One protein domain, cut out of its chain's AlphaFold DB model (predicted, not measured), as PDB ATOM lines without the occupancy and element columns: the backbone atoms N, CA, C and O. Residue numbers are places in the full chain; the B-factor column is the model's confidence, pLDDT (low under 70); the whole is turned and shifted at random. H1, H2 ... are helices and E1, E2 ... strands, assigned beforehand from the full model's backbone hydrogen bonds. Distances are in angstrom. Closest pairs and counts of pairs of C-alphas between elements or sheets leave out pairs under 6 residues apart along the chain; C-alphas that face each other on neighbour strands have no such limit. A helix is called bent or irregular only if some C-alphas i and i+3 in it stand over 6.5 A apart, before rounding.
ATOM      1  N   VAL A   3     -83.876  31.001 -22.715       92.12
ATOM      2  CA  VAL A   3     -83.737  30.676 -21.297       92.12
ATOM      3  C   VAL A   3     -84.278  29.269 -21.096       92.12
ATOM      4  O   VAL A   3     -85.453  29.010 -21.357       92.12
ATOM      5  N   LEU A   4     -83.420  28.354 -20.654       95.06
ATOM      6  CA  LEU A   4     -83.770  26.962 -20.404       95.06
ATOM      7  C   LEU A   4     -83.771  26.694 -18.901       95.06
ATOM      8  O   LEU A   4     -82.740  26.815 -18.243       95.06
ATOM      9  N   PHE A   5     -84.923  26.287 -18.371       97.12
ATOM     10  CA  PHE A   5     -85.049  25.798 -17.000       97.12
ATOM     11  C   PHE A   5     -85.066  24.271 -16.993       97.12
ATOM     12  O   PHE A   5     -85.875  23.649 -17.682       97.12
ATOM     13  N   SER A   6     -84.209  23.667 -16.171       97.94
ATOM     14  CA  SER A   6     -84.065  22.212 -16.065       97.94
ATOM     15  C   SER A   6     -84.324  21.731 -14.639       97.94
ATOM     16  O   SER A   6     -83.958  22.390 -13.663       97.94
ATOM     17  N   GLY A   7     -84.957  20.561 -14.510       97.75
ATOM     18  CA  GLY A   7     -85.391  20.036 -13.211       97.75
ATOM     19  C   GLY A   7     -86.462  20.915 -12.561       97.75
ATOM     20  O   GLY A   7     -86.348  21.252 -11.388       97.75
ATOM     21  N   VAL A   8     -87.457  21.342 -13.341       97.88
ATOM     22  CA  VAL A   8     -88.555  22.204 -12.880       97.88
ATOM     23  C   VAL A   8     -89.467  21.429 -11.926       97.88
ATOM     24  O   VAL A   8     -89.914  20.336 -12.265       97.88
ATOM     25  N   MET A   9     -89.751  21.990 -10.747       97.19
ATOM     26  CA  MET A   9     -90.806  21.492  -9.850       97.19
ATOM     27  C   MET A   9     -92.155  22.098 -10.230       97.19
ATOM     28  O   MET A   9     -93.127  21.384 -10.445       97.19
ATOM     29  N   ALA A  10     -92.205  23.423 -10.308       96.75
ATOM     30  CA  ALA A  10     -93.410  24.172 -10.612       96.75
ATOM     31  C   ALA A  10     -93.047  25.531 -11.203       96.75
ATOM     32  O   ALA A  10     -91.925  26.016 -11.052       96.75
ATOM     33  N   HIS A  11     -94.012  26.146 -11.867       95.75
ATOM     34  CA  HIS A  11     -93.917  27.514 -12.345       95.75
ATOM     35  C   HIS A  11     -95.295  28.160 -12.311       95.75
ATOM     36  O   HIS A  11     -96.315  27.467 -12.278       95.75
ATOM     37  N   THR A  12     -95.313  29.485 -12.357       94.50
ATOM     38  CA  THR A  12     -96.525  30.269 -12.579       94.50
ATOM     39  C   THR A  12     -96.204  31.401 -13.532       94.50
ATOM     40  O   THR A  12     -95.116  31.971 -13.472       94.50
ATOM     41  N   PHE A  13     -97.151  31.714 -14.406       91.88
ATOM     42  CA  PHE A  13     -97.112  32.880 -15.277       91.88
ATOM     43  C   PHE A  13     -98.512  33.481 -15.324       91.88
ATOM     44  O   PHE A  13     -99.484  32.724 -15.300       91.88
ATOM     45  N   ASP A  14     -98.616  34.804 -15.419       84.31
ATOM     46  CA  ASP A  14     -99.910  35.495 -15.436       84.31
ATOM     47  C   ASP A  14    -100.788  35.029 -16.610       84.31
ATOM     48  O   ASP A  14    -101.862  34.456 -16.440       84.31
ATOM     49  N   THR A  15    -100.346  35.299 -17.838       82.50
ATOM     50  CA  THR A  15    -100.989  34.900 -19.096       82.50
ATOM     51  C   THR A  15     -99.947  35.010 -20.208       82.50
ATOM     52  O   THR A  15     -99.771  36.093 -20.766       82.50
ATOM     53  N   PRO A  16     -99.232  33.926 -20.544       74.19
ATOM     54  CA  PRO A  16     -98.173  33.980 -21.543       74.19
ATOM     55  C   PRO A  16     -98.716  34.453 -22.898       74.19
ATOM     56  O   PRO A  16     -99.446  33.724 -23.573       74.19
ATOM     57  N   LEU A  17     -98.372  35.678 -23.305       78.25
ATOM     58  CA  LEU A  17     -98.716  36.202 -24.624       78.25
ATOM     59  C   LEU A  17     -97.541  36.020 -25.583       78.25
ATOM     60  O   LEU A  17     -96.371  36.188 -25.226       78.25
ATOM     61  N   HIS A  18     -97.855  35.684 -26.832       79.62
ATOM     62  CA  HIS A  18     -96.845  35.610 -27.879       79.62
ATOM     63  C   HIS A  18     -96.184  36.983 -28.084       79.62
ATOM     64  O   HIS A  18     -96.857  38.011 -28.053       79.62
ATOM     65  N   GLY A  19     -94.865  36.999 -28.295       80.75
ATOM     66  CA  GLY A  19     -94.093  38.239 -28.427       80.75
ATOM     67  C   GLY A  19     -93.737  38.919 -27.099       80.75
ATOM     68  O   GLY A  19     -93.281  40.060 -27.109       80.75
ATOM     69  N   SER A  20     -93.926  38.239 -25.962       84.38
ATOM     70  CA  SER A  20     -93.419  38.702 -24.664       84.38
ATOM     71  C   SER A  20     -91.903  38.862 -24.684       84.38
ATOM     72  O   SER A  20     -91.183  37.988 -25.166       84.38
ATOM     73  N   ILE A  21     -91.418  39.959 -24.107       87.62
ATOM     74  CA  ILE A  21     -89.993  40.217 -23.908       87.62
ATOM     75  C   ILE A  21     -89.695  39.978 -22.431       87.62
ATOM     76  O   ILE A  21     -90.346  40.582 -21.576       87.62
ATOM     77  N   ILE A  22     -88.727  39.110 -22.130       90.06
ATOM     78  CA  ILE A  22     -88.173  38.982 -20.776       90.06
ATOM     79  C   ILE A  22     -87.368  40.251 -20.501       90.06
ATOM     80  O   ILE A  22     -86.423  40.556 -21.228       90.06
ATOM     81  N   LEU A  23     -87.784  41.002 -19.487       91.44
ATOM     82  CA  LEU A  23     -87.148  42.247 -19.063       91.44
ATOM     83  C   LEU A  23     -86.092  41.982 -17.994       91.44
ATOM     84  O   LEU A  23     -85.037  42.606 -18.024       91.44
ATOM     85  N   ASP A  24     -86.388  41.066 -17.071       93.00
ATOM     86  CA  ASP A  24     -85.497  40.714 -15.972       93.00
ATOM     87  C   ASP A  24     -85.705  39.262 -15.525       93.00
ATOM     88  O   ASP A  24     -86.806  38.709 -15.655       93.00
ATOM     89  N   LEU A  25     -84.636  38.666 -15.006       94.56
ATOM     90  CA  LEU A  25     -84.602  37.312 -14.468       94.56
ATOM     91  C   LEU A  25     -83.820  37.326 -13.151       94.56
ATOM     92  O   LEU A  25     -82.593  37.402 -13.149       94.56
ATOM     93  N   ASP A  26     -84.549  37.218 -12.048       96.00
ATOM     94  CA  ASP A  26     -84.039  37.417 -10.694       96.00
ATOM     95  C   ASP A  26     -83.972  36.072  -9.949       96.00
ATOM     96  O   ASP A  26     -84.988  35.386  -9.815       96.00
ATOM     97  N   ASP A  27     -82.778  35.669  -9.503       96.81
ATOM     98  CA  ASP A  27     -82.562  34.471  -8.672       96.81
ATOM     99  C   ASP A  27     -82.763  34.873  -7.207       96.81
ATOM    100  O   ASP A  27     -81.862  35.424  -6.569       96.81
ATOM    101  N   ARG A  28     -83.983  34.678  -6.698       97.19
ATOM    102  CA  ARG A  28     -84.358  35.074  -5.338       97.19
ATOM    103  C   ARG A  28     -84.103  33.958  -4.340       97.19
ATOM    104  O   ARG A  28     -84.303  32.780  -4.633       97.19
ATOM    105  N   ASP A  29     -83.786  34.359  -3.113       97.00
ATOM    106  CA  ASP A  29     -83.641  33.448  -1.979       97.00
ATOM    107  C   ASP A  29     -84.905  32.591  -1.776       97.00
ATOM    108  O   ASP A  29     -86.042  33.075  -1.841       97.00
ATOM    109  N   ILE A  30     -84.719  31.295  -1.511       97.50
ATOM    110  CA  ILE A  30     -85.819  30.327  -1.357       97.50
ATOM    111  C   ILE A  30     -86.687  30.648  -0.134       97.50
ATOM    112  O   ILE A  30     -87.889  30.389  -0.138       97.50
ATOM    113  N   GLU A  31     -86.116  31.285   0.883       96.19
ATOM    114  CA  GLU A  31     -86.787  31.786   2.083       96.19
ATOM    115  C   GLU A  31     -87.922  32.769   1.754       96.19
ATOM    116  O   GLU A  31     -88.859  32.950   2.533       96.19
ATOM    117  N   HIS A  32     -87.870  33.397   0.580       96.88
ATOM    118  CA  HIS A  32     -88.918  34.274   0.087       96.88
ATOM    119  C   HIS A  32     -90.051  33.528  -0.632       96.88
ATOM    120  O   HIS A  32     -91.154  34.065  -0.749       96.88
ATOM    121  N   PHE A  33     -89.842  32.289  -1.081       97.44
ATOM    122  CA  PHE A  33     -90.811  31.565  -1.904       97.44
ATOM    123  C   PHE A  33     -92.165  31.374  -1.203       97.44
ATOM    124  O   PHE A  33     -93.198  31.798  -1.724       97.44
ATOM    125  N   VAL A  34     -92.166  30.766  -0.016       96.69
ATOM    126  CA  VAL A  34     -93.386  30.481   0.753       96.69
ATOM    127  C   VAL A  34     -94.175  31.748   1.102       96.69
ATOM    128  O   VAL A  34     -95.372  31.778   0.807       96.69
ATOM    129  N   PRO A  35     -93.586  32.798   1.716       96.81
ATOM    130  CA  PRO A  35     -94.359  33.973   2.109       96.81
ATOM    131  C   PRO A  35     -94.969  34.710   0.912       96.81
ATOM    132  O   PRO A  35     -96.106  35.163   1.023       96.81
ATOM    133  N   TYR A  36     -94.277  34.783  -0.232       96.50
ATOM    134  CA  TYR A  36     -94.822  35.433  -1.432       96.50
ATOM    135  C   TYR A  36     -95.890  34.602  -2.152       96.50
ATOM    136  O   TYR A  36     -96.742  35.175  -2.820       96.50
ATOM    137  N   ASN A  37     -95.875  33.273  -2.010       96.38
ATOM    138  CA  ASN A  37     -96.771  32.375  -2.745       96.38
ATOM    139  C   ASN A  37     -97.805  31.675  -1.856       96.38
ATOM    140  O   ASN A  37     -98.450  30.727  -2.296       96.38
ATOM    141  N   ARG A  38     -97.987  32.124  -0.610       95.50
ATOM    142  CA  ARG A  38     -98.788  31.417   0.398       95.50
ATOM    143  C   ARG A  38    -100.224  31.134  -0.040       95.50
ATOM    144  O   ARG A  38    -100.696  30.020   0.148       95.50
ATOM    145  N   GLU A  39    -100.908  32.118  -0.615       95.88
ATOM    146  CA  GLU A  39    -102.295  31.951  -1.073       95.88
ATOM    147  C   GLU A  39    -102.401  30.893  -2.177       95.88
ATOM    148  O   GLU A  39    -103.267  30.018  -2.138       95.88
ATOM    149  N   LEU A  40    -101.463  30.928  -3.125       95.19
ATOM    150  CA  LEU A  40    -101.396  29.959  -4.208       95.19
ATOM    151  C   LEU A  40    -101.068  28.553  -3.689       95.19
ATOM    152  O   LEU A  40    -101.737  27.593  -4.066       95.19
ATOM    153  N   LEU A  41    -100.080  28.437  -2.799       96.25
ATOM    154  CA  LEU A  41     -99.711  27.180  -2.152       96.25
ATOM    155  C   LEU A  41    -100.895  26.574  -1.390       96.25
ATOM    156  O   LEU A  41    -101.168  25.388  -1.540       96.25
ATOM    157  N   GLU A  42    -101.645  27.378  -0.636       95.38
ATOM    158  CA  GLU A  42    -102.842  26.918   0.077       95.38
ATOM    159  C   GLU A  42    -103.907  26.397  -0.899       95.38
ATOM    160  O   GLU A  42    -104.451  25.309  -0.703       95.38
ATOM    161  N   SER A  43    -104.153  27.120  -1.999       94.56
ATOM    162  CA  SER A  43    -105.111  26.692  -3.027       94.56
ATOM    163  C   SER A  43    -104.700  25.391  -3.731       94.56
ATOM    164  O   SER A  43    -105.560  24.608  -4.133       94.56
ATOM    165  N   GLY A  44    -103.391  25.149  -3.862       93.44
ATOM    166  CA  GLY A  44    -102.816  23.994  -4.549       93.44
ATOM    167  C   GLY A  44    -102.575  22.778  -3.654       93.44
ATOM    168  O   GLY A  44    -102.516  21.655  -4.164       93.44
ATOM    169  N   LYS A  45    -102.484  22.964  -2.330       90.06
ATOM    170  CA  LYS A  45    -102.073  21.927  -1.369       90.06
ATOM    171  C   LYS A  45    -102.939  20.670  -1.451       90.06
ATOM    172  O   LYS A  45    -102.417  19.558  -1.510       90.06
ATOM    173  N   GLY A  46    -104.261  20.837  -1.525       88.62
ATOM    174  CA  GLY A  46    -105.215  19.726  -1.645       88.62
ATOM    175  C   GLY A  46    -105.124  18.947  -2.965       88.62
ATOM    176  O   GLY A  46    -105.632  17.833  -3.056       88.62
ATOM    177  N   TYR A  47    -104.449  19.510  -3.967       92.06
ATOM    178  CA  TYR A  47    -104.247  18.916  -5.288       92.06
ATOM    179  C   TYR A  47    -102.820  18.385  -5.484       92.06
ATOM    180  O   TYR A  47    -102.455  17.999  -6.591       92.06
ATOM    181  N   GLY A  48    -102.003  18.367  -4.421       89.69
ATOM    182  CA  GLY A  48    -100.609  17.929  -4.480       89.69
ATOM    183  C   GLY A  48     -99.675  18.909  -5.195       89.69
ATOM    184  O   GLY A  48     -98.589  18.504  -5.605       89.69
ATOM    185  N   TRP A  49    -100.083  20.172  -5.355       93.38
ATOM    186  CA  TRP A  49     -99.280  21.223  -5.981       93.38
ATOM    187  C   TRP A  49     -98.584  22.107  -4.925       93.38
ATOM    188  O   TRP A  49     -99.202  22.409  -3.902       93.38
ATOM    189  N   PRO A  50     -97.337  22.576  -5.159       93.06
ATOM    190  CA  PRO A  50     -96.434  22.212  -6.263       93.06
ATOM    191  C   PRO A  50     -95.836  20.810  -6.084       93.06
ATOM    192  O   PRO A  50     -95.352  20.205  -7.035       93.06
ATOM    193  N   VAL A  51     -95.899  20.297  -4.860       95.25
ATOM    194  CA  VAL A  51     -95.618  18.923  -4.460       95.25
ATOM    195  C   VAL A  51     -96.416  18.652  -3.181       95.25
ATOM    196  O   VAL A  51     -96.919  19.586  -2.560       95.25
ATOM    197  N   SER A  52     -96.553  17.400  -2.757       94.31
ATOM    198  CA  SER A  52     -97.107  17.091  -1.434       94.31
ATOM    199  C   SER A  52     -96.115  17.455  -0.322       94.31
ATOM    200  O   SER A  52     -94.930  17.129  -0.426       94.31
ATOM    201  N   TYR A  53     -96.613  18.122   0.719       94.81
ATOM    202  CA  TYR A  53     -95.900  18.490   1.948       94.81
ATOM    203  C   TYR A  53     -96.911  18.654   3.093       94.81
ATOM    204  O   TYR A  53     -98.047  19.097   2.875       94.81
ATOM    205  N   ASP A  54     -96.501  18.354   4.321       94.25
ATOM    206  CA  ASP A  54     -97.344  18.481   5.509       94.25
ATOM    207  C   ASP A  54     -97.320  19.918   6.048       94.25
ATOM    208  O   ASP A  54     -98.361  20.470   6.432       94.25
ATOM    209  N   SER A  55     -96.157  20.576   5.986       96.00
ATOM    210  CA  SER A  55     -95.952  21.948   6.469       96.00
ATOM    211  C   SER A  55     -95.173  22.833   5.493       96.00
ATOM    212  O   SER A  55     -94.417  22.358   4.649       96.00
ATOM    213  N   TYR A  56     -95.349  24.149   5.614       96.31
ATOM    214  CA  TYR A  56     -94.602  25.112   4.804       96.31
ATOM    215  C   TYR A  56     -93.093  25.084   5.089       96.31
ATOM    216  O   TYR A  56     -92.302  25.262   4.164       96.31
ATOM    217  N   ASP A  57     -92.701  24.803   6.333       97.06
ATOM    218  CA  ASP A  57     -91.294  24.663   6.718       97.06
ATOM    219  C   ASP A  57     -90.661  23.439   6.051       97.06
ATOM    220  O   ASP A  57     -89.560  23.530   5.518       97.06
ATOM    221  N   GLU A  58     -91.376  22.309   6.008       97.25
ATOM    222  CA  GLU A  58     -90.939  21.109   5.286       97.25
ATOM    223  C   GLU A  58     -90.744  21.396   3.793       97.25
ATOM    224  O   GLU A  58     -89.715  21.031   3.226       97.25
ATOM    225  N   LEU A  59     -91.699  22.093   3.162       97.12
ATOM    226  CA  LEU A  59     -91.567  22.501   1.765       97.12
ATOM    227  C   LEU A  59     -90.315  23.362   1.562       97.12
ATOM    228  O   LEU A  59     -89.537  23.100   0.648       97.12
ATOM    229  N   GLN A  60     -90.097  24.364   2.415       97.62
ATOM    230  CA  GLN A  60     -88.940  25.249   2.308       97.62
ATOM    231  C   GLN A  60     -87.619  24.494   2.503       97.62
ATOM    232  O   GLN A  60     -86.710  24.645   1.689       97.62
ATOM    233  N   ILE A  61     -87.523  23.645   3.531       97.94
ATOM    234  CA  ILE A  61     -86.346  22.802   3.787       97.94
ATOM    235  C   ILE A  61     -86.061  21.924   2.573       97.94
ATOM    236  O   ILE A  61     -84.933  21.900   2.092       97.94
ATOM    237  N   ARG A  62     -87.084  21.270   2.017       97.62
ATOM    238  CA  ARG A  62     -86.942  20.433   0.826       97.62
ATOM    239  C   ARG A  62     -86.411  21.217  -0.372       97.62
ATOM    240  O   ARG A  62     -85.530  20.737  -1.084       97.62
ATOM    241  N   LEU A  63     -86.930  22.422  -0.607       98.06
ATOM    242  CA  LEU A  63     -86.454  23.279  -1.691       98.06
ATOM    243  C   LEU A  63     -84.965  23.624  -1.522       98.06
ATOM    244  O   LEU A  63     -84.217  23.549  -2.498       98.06
ATOM    245  N   ILE A  64     -84.528  23.922  -0.295       97.81
ATOM    246  CA  ILE A  64     -83.128  24.226   0.037       97.81
ATOM    247  C   ILE A  64     -82.238  22.983  -0.107       97.81
ATOM    248  O   ILE A  64     -81.240  23.016  -0.829       97.81
ATOM    249  N   GLU A  65     -82.589  21.878   0.552       97.75
ATOM    250  CA  GLU A  65     -81.789  20.646   0.589       97.75
ATOM    251  C   GLU A  65     -81.599  20.054  -0.801       97.75
ATOM    252  O   GLU A  65     -80.499  19.636  -1.176       97.75
ATOM    253  N   GLU A  66     -82.663  20.062  -1.601       97.56
ATOM    254  CA  GLU A  66     -82.570  19.572  -2.957       97.56
ATOM    255  C   GLU A  66     -82.013  20.622  -3.943       97.56
ATOM    256  O   GLU A  66     -81.878  20.316  -5.129       97.56
ATOM    257  N   LYS A  67     -81.647  21.829  -3.491       97.50
ATOM    258  CA  LYS A  67     -81.013  22.890  -4.298       97.50
ATOM    259  C   LYS A  67     -81.890  23.410  -5.441       97.50
ATOM    260  O   LYS A  67     -81.441  23.527  -6.583       97.50
ATOM    261  N   TYR A  68     -83.158  23.676  -5.152       98.44
ATOM    262  CA  TYR A  68     -84.007  24.443  -6.057       98.44
ATOM    263  C   TYR A  68     -83.649  25.930  -6.021       98.44
ATOM    264  O   TYR A  68     -83.230  26.457  -4.995       98.44
ATOM    265  N   LYS A  69     -83.857  26.594  -7.155       98.12
ATOM    266  CA  LYS A  69     -83.757  28.040  -7.344       98.12
ATOM    267  C   LYS A  69     -85.143  28.632  -7.514       98.12
ATOM    268  O   LYS A  69     -85.978  28.011  -8.179       98.12
ATOM    269  N   TYR A  70     -85.367  29.823  -6.967       98.31
ATOM    270  CA  TYR A  70     -86.608  30.574  -7.128       98.31
ATOM    271  C   TYR A  70     -86.390  31.730  -8.101       98.31
ATOM    272  O   TYR A  70     -86.024  32.840  -7.730       98.31
ATOM    273  N   MET A  71     -86.618  31.437  -9.380       97.94
ATOM    274  CA  MET A  71     -86.358  32.365 -10.474       97.94
ATOM    275  C   MET A  71     -87.609  33.191 -10.752       97.94
ATOM    276  O   MET A  71     -88.607  32.647 -11.226       97.94
ATOM    277  N   VAL A  72     -87.568  34.492 -10.485       97.19
ATOM    278  CA  VAL A  72     -88.658  35.423 -10.791       97.19
ATOM    279  C   VAL A  72     -88.414  36.056 -12.154       97.19
ATOM    280  O   VAL A  72     -87.338  36.578 -12.431       97.19
ATOM    281  N   ILE A  73     -89.427  36.006 -13.013       95.25
ATOM    282  CA  ILE A  73     -89.389  36.552 -14.366       95.25
ATOM    283  C   ILE A  73     -90.251  37.804 -14.401       95.25
ATOM    284  O   ILE A  73     -91.445  37.761 -14.098       95.25
ATOM    285  N   SER A  74     -89.650  38.908 -14.834       93.56
ATOM    286  CA  SER A  74     -90.381  40.114 -15.216       93.56
ATOM    287  C   SER A  74     -90.427  40.203 -16.733       93.56
ATOM    288  O   SER A  74     -89.399  40.081 -17.400       93.56
ATOM    289  N   SER A  75     -91.610  40.426 -17.299       91.62
ATOM    290  CA  SER A  75     -91.797  40.502 -18.749       91.62
ATOM    291  C   SER A  75     -92.686  41.670 -19.165       91.62
ATOM    292  O   SER A  75     -93.400  42.245 -18.344       91.62
ATOM    293  N   SER A  76     -92.669  42.002 -20.456       87.81
ATOM    294  CA  SER A  76     -93.534  43.045 -21.011       87.81
ATOM    295  C   SER A  76     -95.023  42.673 -21.015       87.81
ATOM    296  O   SER A  76     -95.851  43.530 -20.717       87.81
ATOM    297  N   TYR A  77     -95.379  41.426 -21.360       82.31
ATOM    298  CA  TYR A  77     -96.767  41.027 -21.640       82.31
ATOM    299  C   TYR A  77     -97.128  39.634 -21.093       82.31
ATOM    300  O   TYR A  77     -97.213  38.660 -21.830       82.31
ATOM    301  N   GLY A  78     -97.412  39.537 -19.794       78.00
ATOM    302  CA  GLY A  78     -98.085  38.367 -19.212       78.00
ATOM    303  C   GLY A  78     -97.241  37.089 -19.069       78.00
ATOM    304  O   GLY A  78     -97.723  36.102 -18.523       78.00
ATOM    305  N   LEU A  79     -95.964  37.103 -19.462       88.38
ATOM    306  CA  LEU A  79     -94.983  36.073 -19.089       88.38
ATOM    307  C   LEU A  79     -94.345  36.354 -17.709       88.38
ATOM    308  O   LEU A  79     -93.380  35.707 -17.315       88.38
ATOM    309  N   SER A  80     -94.852  37.340 -16.965       92.69
ATOM    310  CA  SER A  80     -94.372  37.622 -15.615       92.69
ATOM    311  C   SER A  80     -94.824  36.515 -14.670       92.69
ATOM    312  O   SER A  80     -95.901  35.943 -14.845       92.69
ATOM    313  N   GLY A  81     -93.978  36.182 -13.700       94.94
ATOM    314  CA  GLY A  81     -94.225  35.082 -12.778       94.94
ATOM    315  C   GLY A  81     -92.926  34.495 -12.251       94.94
ATOM    316  O   GLY A  81     -91.959  35.221 -12.022       94.94
ATOM    317  N   TRP A  82     -92.888  33.184 -12.042       97.00
ATOM    318  CA  TRP A  82     -91.710  32.523 -11.490       97.00
ATOM    319  C   TRP A  82     -91.593  31.053 -11.876       97.00
ATOM    320  O   TRP A  82     -92.569  30.397 -12.238       97.00
ATOM    321  N   VAL A  83     -90.382  30.518 -11.733       97.75
ATOM    322  CA  VAL A  83     -90.046  29.108 -11.935       97.75
ATOM    323  C   VAL A  83     -89.236  28.597 -10.742       97.75
ATOM    324  O   VAL A  83     -88.225  29.189 -10.372       97.75
ATOM    325  N   LEU A  84     -89.656  27.467 -10.166       98.25
ATOM    326  CA  LEU A  84     -88.834  26.658  -9.268       98.25
ATOM    327  C   LEU A  84     -88.114  25.582 -10.082       98.25
ATOM    328  O   LEU A  84     -88.750  24.640 -10.562       98.25
ATOM    329  N   ALA A  85     -86.797  25.697 -10.231       98.38
ATOM    330  CA  ALA A  85     -85.990  24.767 -11.029       98.38
ATOM    331  C   ALA A  85     -84.635  24.477 -10.382       98.38
ATOM    332  O   ALA A  85     -84.157  25.253  -9.563       98.38
ATOM    333  N   LYS A  86     -83.990  23.368 -10.756       97.94
ATOM    334  CA  LYS A  86     -82.619  23.065 -10.305       97.94
ATOM    335  C   LYS A  86     -81.581  23.923 -11.021       97.94
ATOM    336  O   LYS A  86     -80.593  24.330 -10.422       97.94
ATOM    337  N   ASN A  87     -81.789  24.166 -12.315       97.81
ATOM    338  CA  ASN A  87     -80.835  24.868 -13.167       97.81
ATOM    339  C   ASN A  87     -81.545  25.847 -14.103       97.81
ATOM    340  O   ASN A  87     -82.687  25.614 -14.508       97.81
ATOM    341  N   VAL A  88     -80.822  26.907 -14.458       96.56
ATOM    342  CA  VAL A  88     -81.207  27.896 -15.461       96.56
ATOM    343  C   VAL A  88     -80.007  28.184 -16.355       96.56
ATOM    344  O   VAL A  88     -78.905  28.420 -15.860       96.56
ATOM    345  N   GLU A  89     -80.219  28.138 -17.663       95.56
ATOM    346  CA  GLU A  89     -79.203  28.399 -18.681       95.56
ATOM    347  C   GLU A  89     -79.706  29.492 -19.623       95.56
ATOM    348  O   GLU A  89     -80.851  29.449 -20.074       95.56
ATOM    349  N   ILE A  90     -78.850  30.472 -19.919       92.19
ATOM    350  CA  ILE A  90     -79.151  31.567 -20.846       92.19
ATOM    351  C   ILE A  90     -78.219  31.426 -22.041       92.19
ATOM    352  O   ILE A  90     -76.998  31.411 -21.882       92.19
ATOM    353  N   SER A  91     -78.791  31.352 -23.239       90.75
ATOM    354  CA  SER A  91     -78.029  31.314 -24.486       90.75
ATOM    355  C   SER A  91     -78.438  32.453 -25.413       90.75
ATOM    356  O   SER A  91     -79.611  32.821 -25.545       90.75
ATOM    357  N   ILE A  92     -77.445  33.056 -26.057       84.38
ATOM    358  CA  ILE A  92     -77.661  34.049 -27.103       84.38
ATOM    359  C   ILE A  92     -77.668  33.270 -28.414       84.38
ATOM    360  O   ILE A  92     -76.681  32.621 -28.749       84.38
TER     361      ILE A  92
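Overview. This is residues 3 to 92 of the 96 residues of an uncharacterized protein of Paenibacillus sp. FSL R5-192 (UniProt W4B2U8). A twisted sheet of four antiparallel strands, in the order E2, E5, E4, E3, has two helices, H1 and H2, packed together at the end where E3 ends and E4 begins. A two-strand ribbon, E1 and E6, folds back from that same end and comes near the sheet only there, around Ser 6 and Asn 87. The printed part has 90 residues, with two named helices and six named strands along the chain as E1 E2 E3 H1 H2 E4 E5 E6; E1 and E6 are antiparallel, and the class is mixed, helices and strands. The whole is compact, with a radius of gyration of the C-alphas of 13.4 A, yet elongated in outline, spanning 39 by 24 by 18 A.

Arrangement. The larger sheet has E2, residues 10 to 13, and E3, residues 22 to 28, as edge strands, with E5, residues 81 to 85, and E4, residues 69 to 75, as inner strands. E4 and E5 form a hairpin, antiparallel at 152 degrees, with N 71 and O 83 2.9 A apart, within hydrogen-bond range. E3 is antiparallel to E4 at 156 degrees, with N 72 and O 26 at 2.8 A. E2 is antiparallel to E5 at 163 degrees, with N 84 and O 10 at 2.8 A. H1, residues 30 to 45, only grazes this sheet with its residues 30 to 40; its closest C-alpha pair with E4 is Ile 30 and Tyr 70, 5.8 A. H1 touches H2, residues 56 to 65, with residues 30 to 34 alone, at a steep tilt of 51 degrees, opposite ways; their closest C-alphas are those of Ile 30 and Ile 64, 6.8 A. H2 is only just not on the sheet, with 4 pairs of C-alphas within 10 A. E1, residues 3 to 6, and E6, residues 87 to 91, are antiparallel at 155 degrees, with N 4 and O 89 at 2.9 A. The closest C-alphas of E1 and E5 are those of Ser 6 and Ala 85, 6.0 A, while E1 and E4 are apart. Every O i to N i+4 pair is within hydrogen-bond range in H2, and 8 of 12 in H1.

Along the chain. E4 is 18.7 A long, E3 16.4 A, E5 and E6 13.3 A each, E2 10.5 A and E1 10.0 A. E1 begins at C-alpha 3, (-83.737, 30.676, -21.297), and E6 ends at C-alpha 91, (-78.029, 31.314, -24.486). H1 begins at C-alpha 30, (-85.819, 30.327, -1.357), and is 18.3 A long; it has a kink of 79 degrees near residue 39 and is irregular, with C-alphas 36 and 39 8.3 A apart. H2 is 14.2 A long.

Size, cuts and confidence. The two C-alphas farthest apart are those of Asp 54 and Ile 92, 41.2 A. The printed part has no cut and no long link. Its mean pLDDT is 93.7, and no printed residue is under 70.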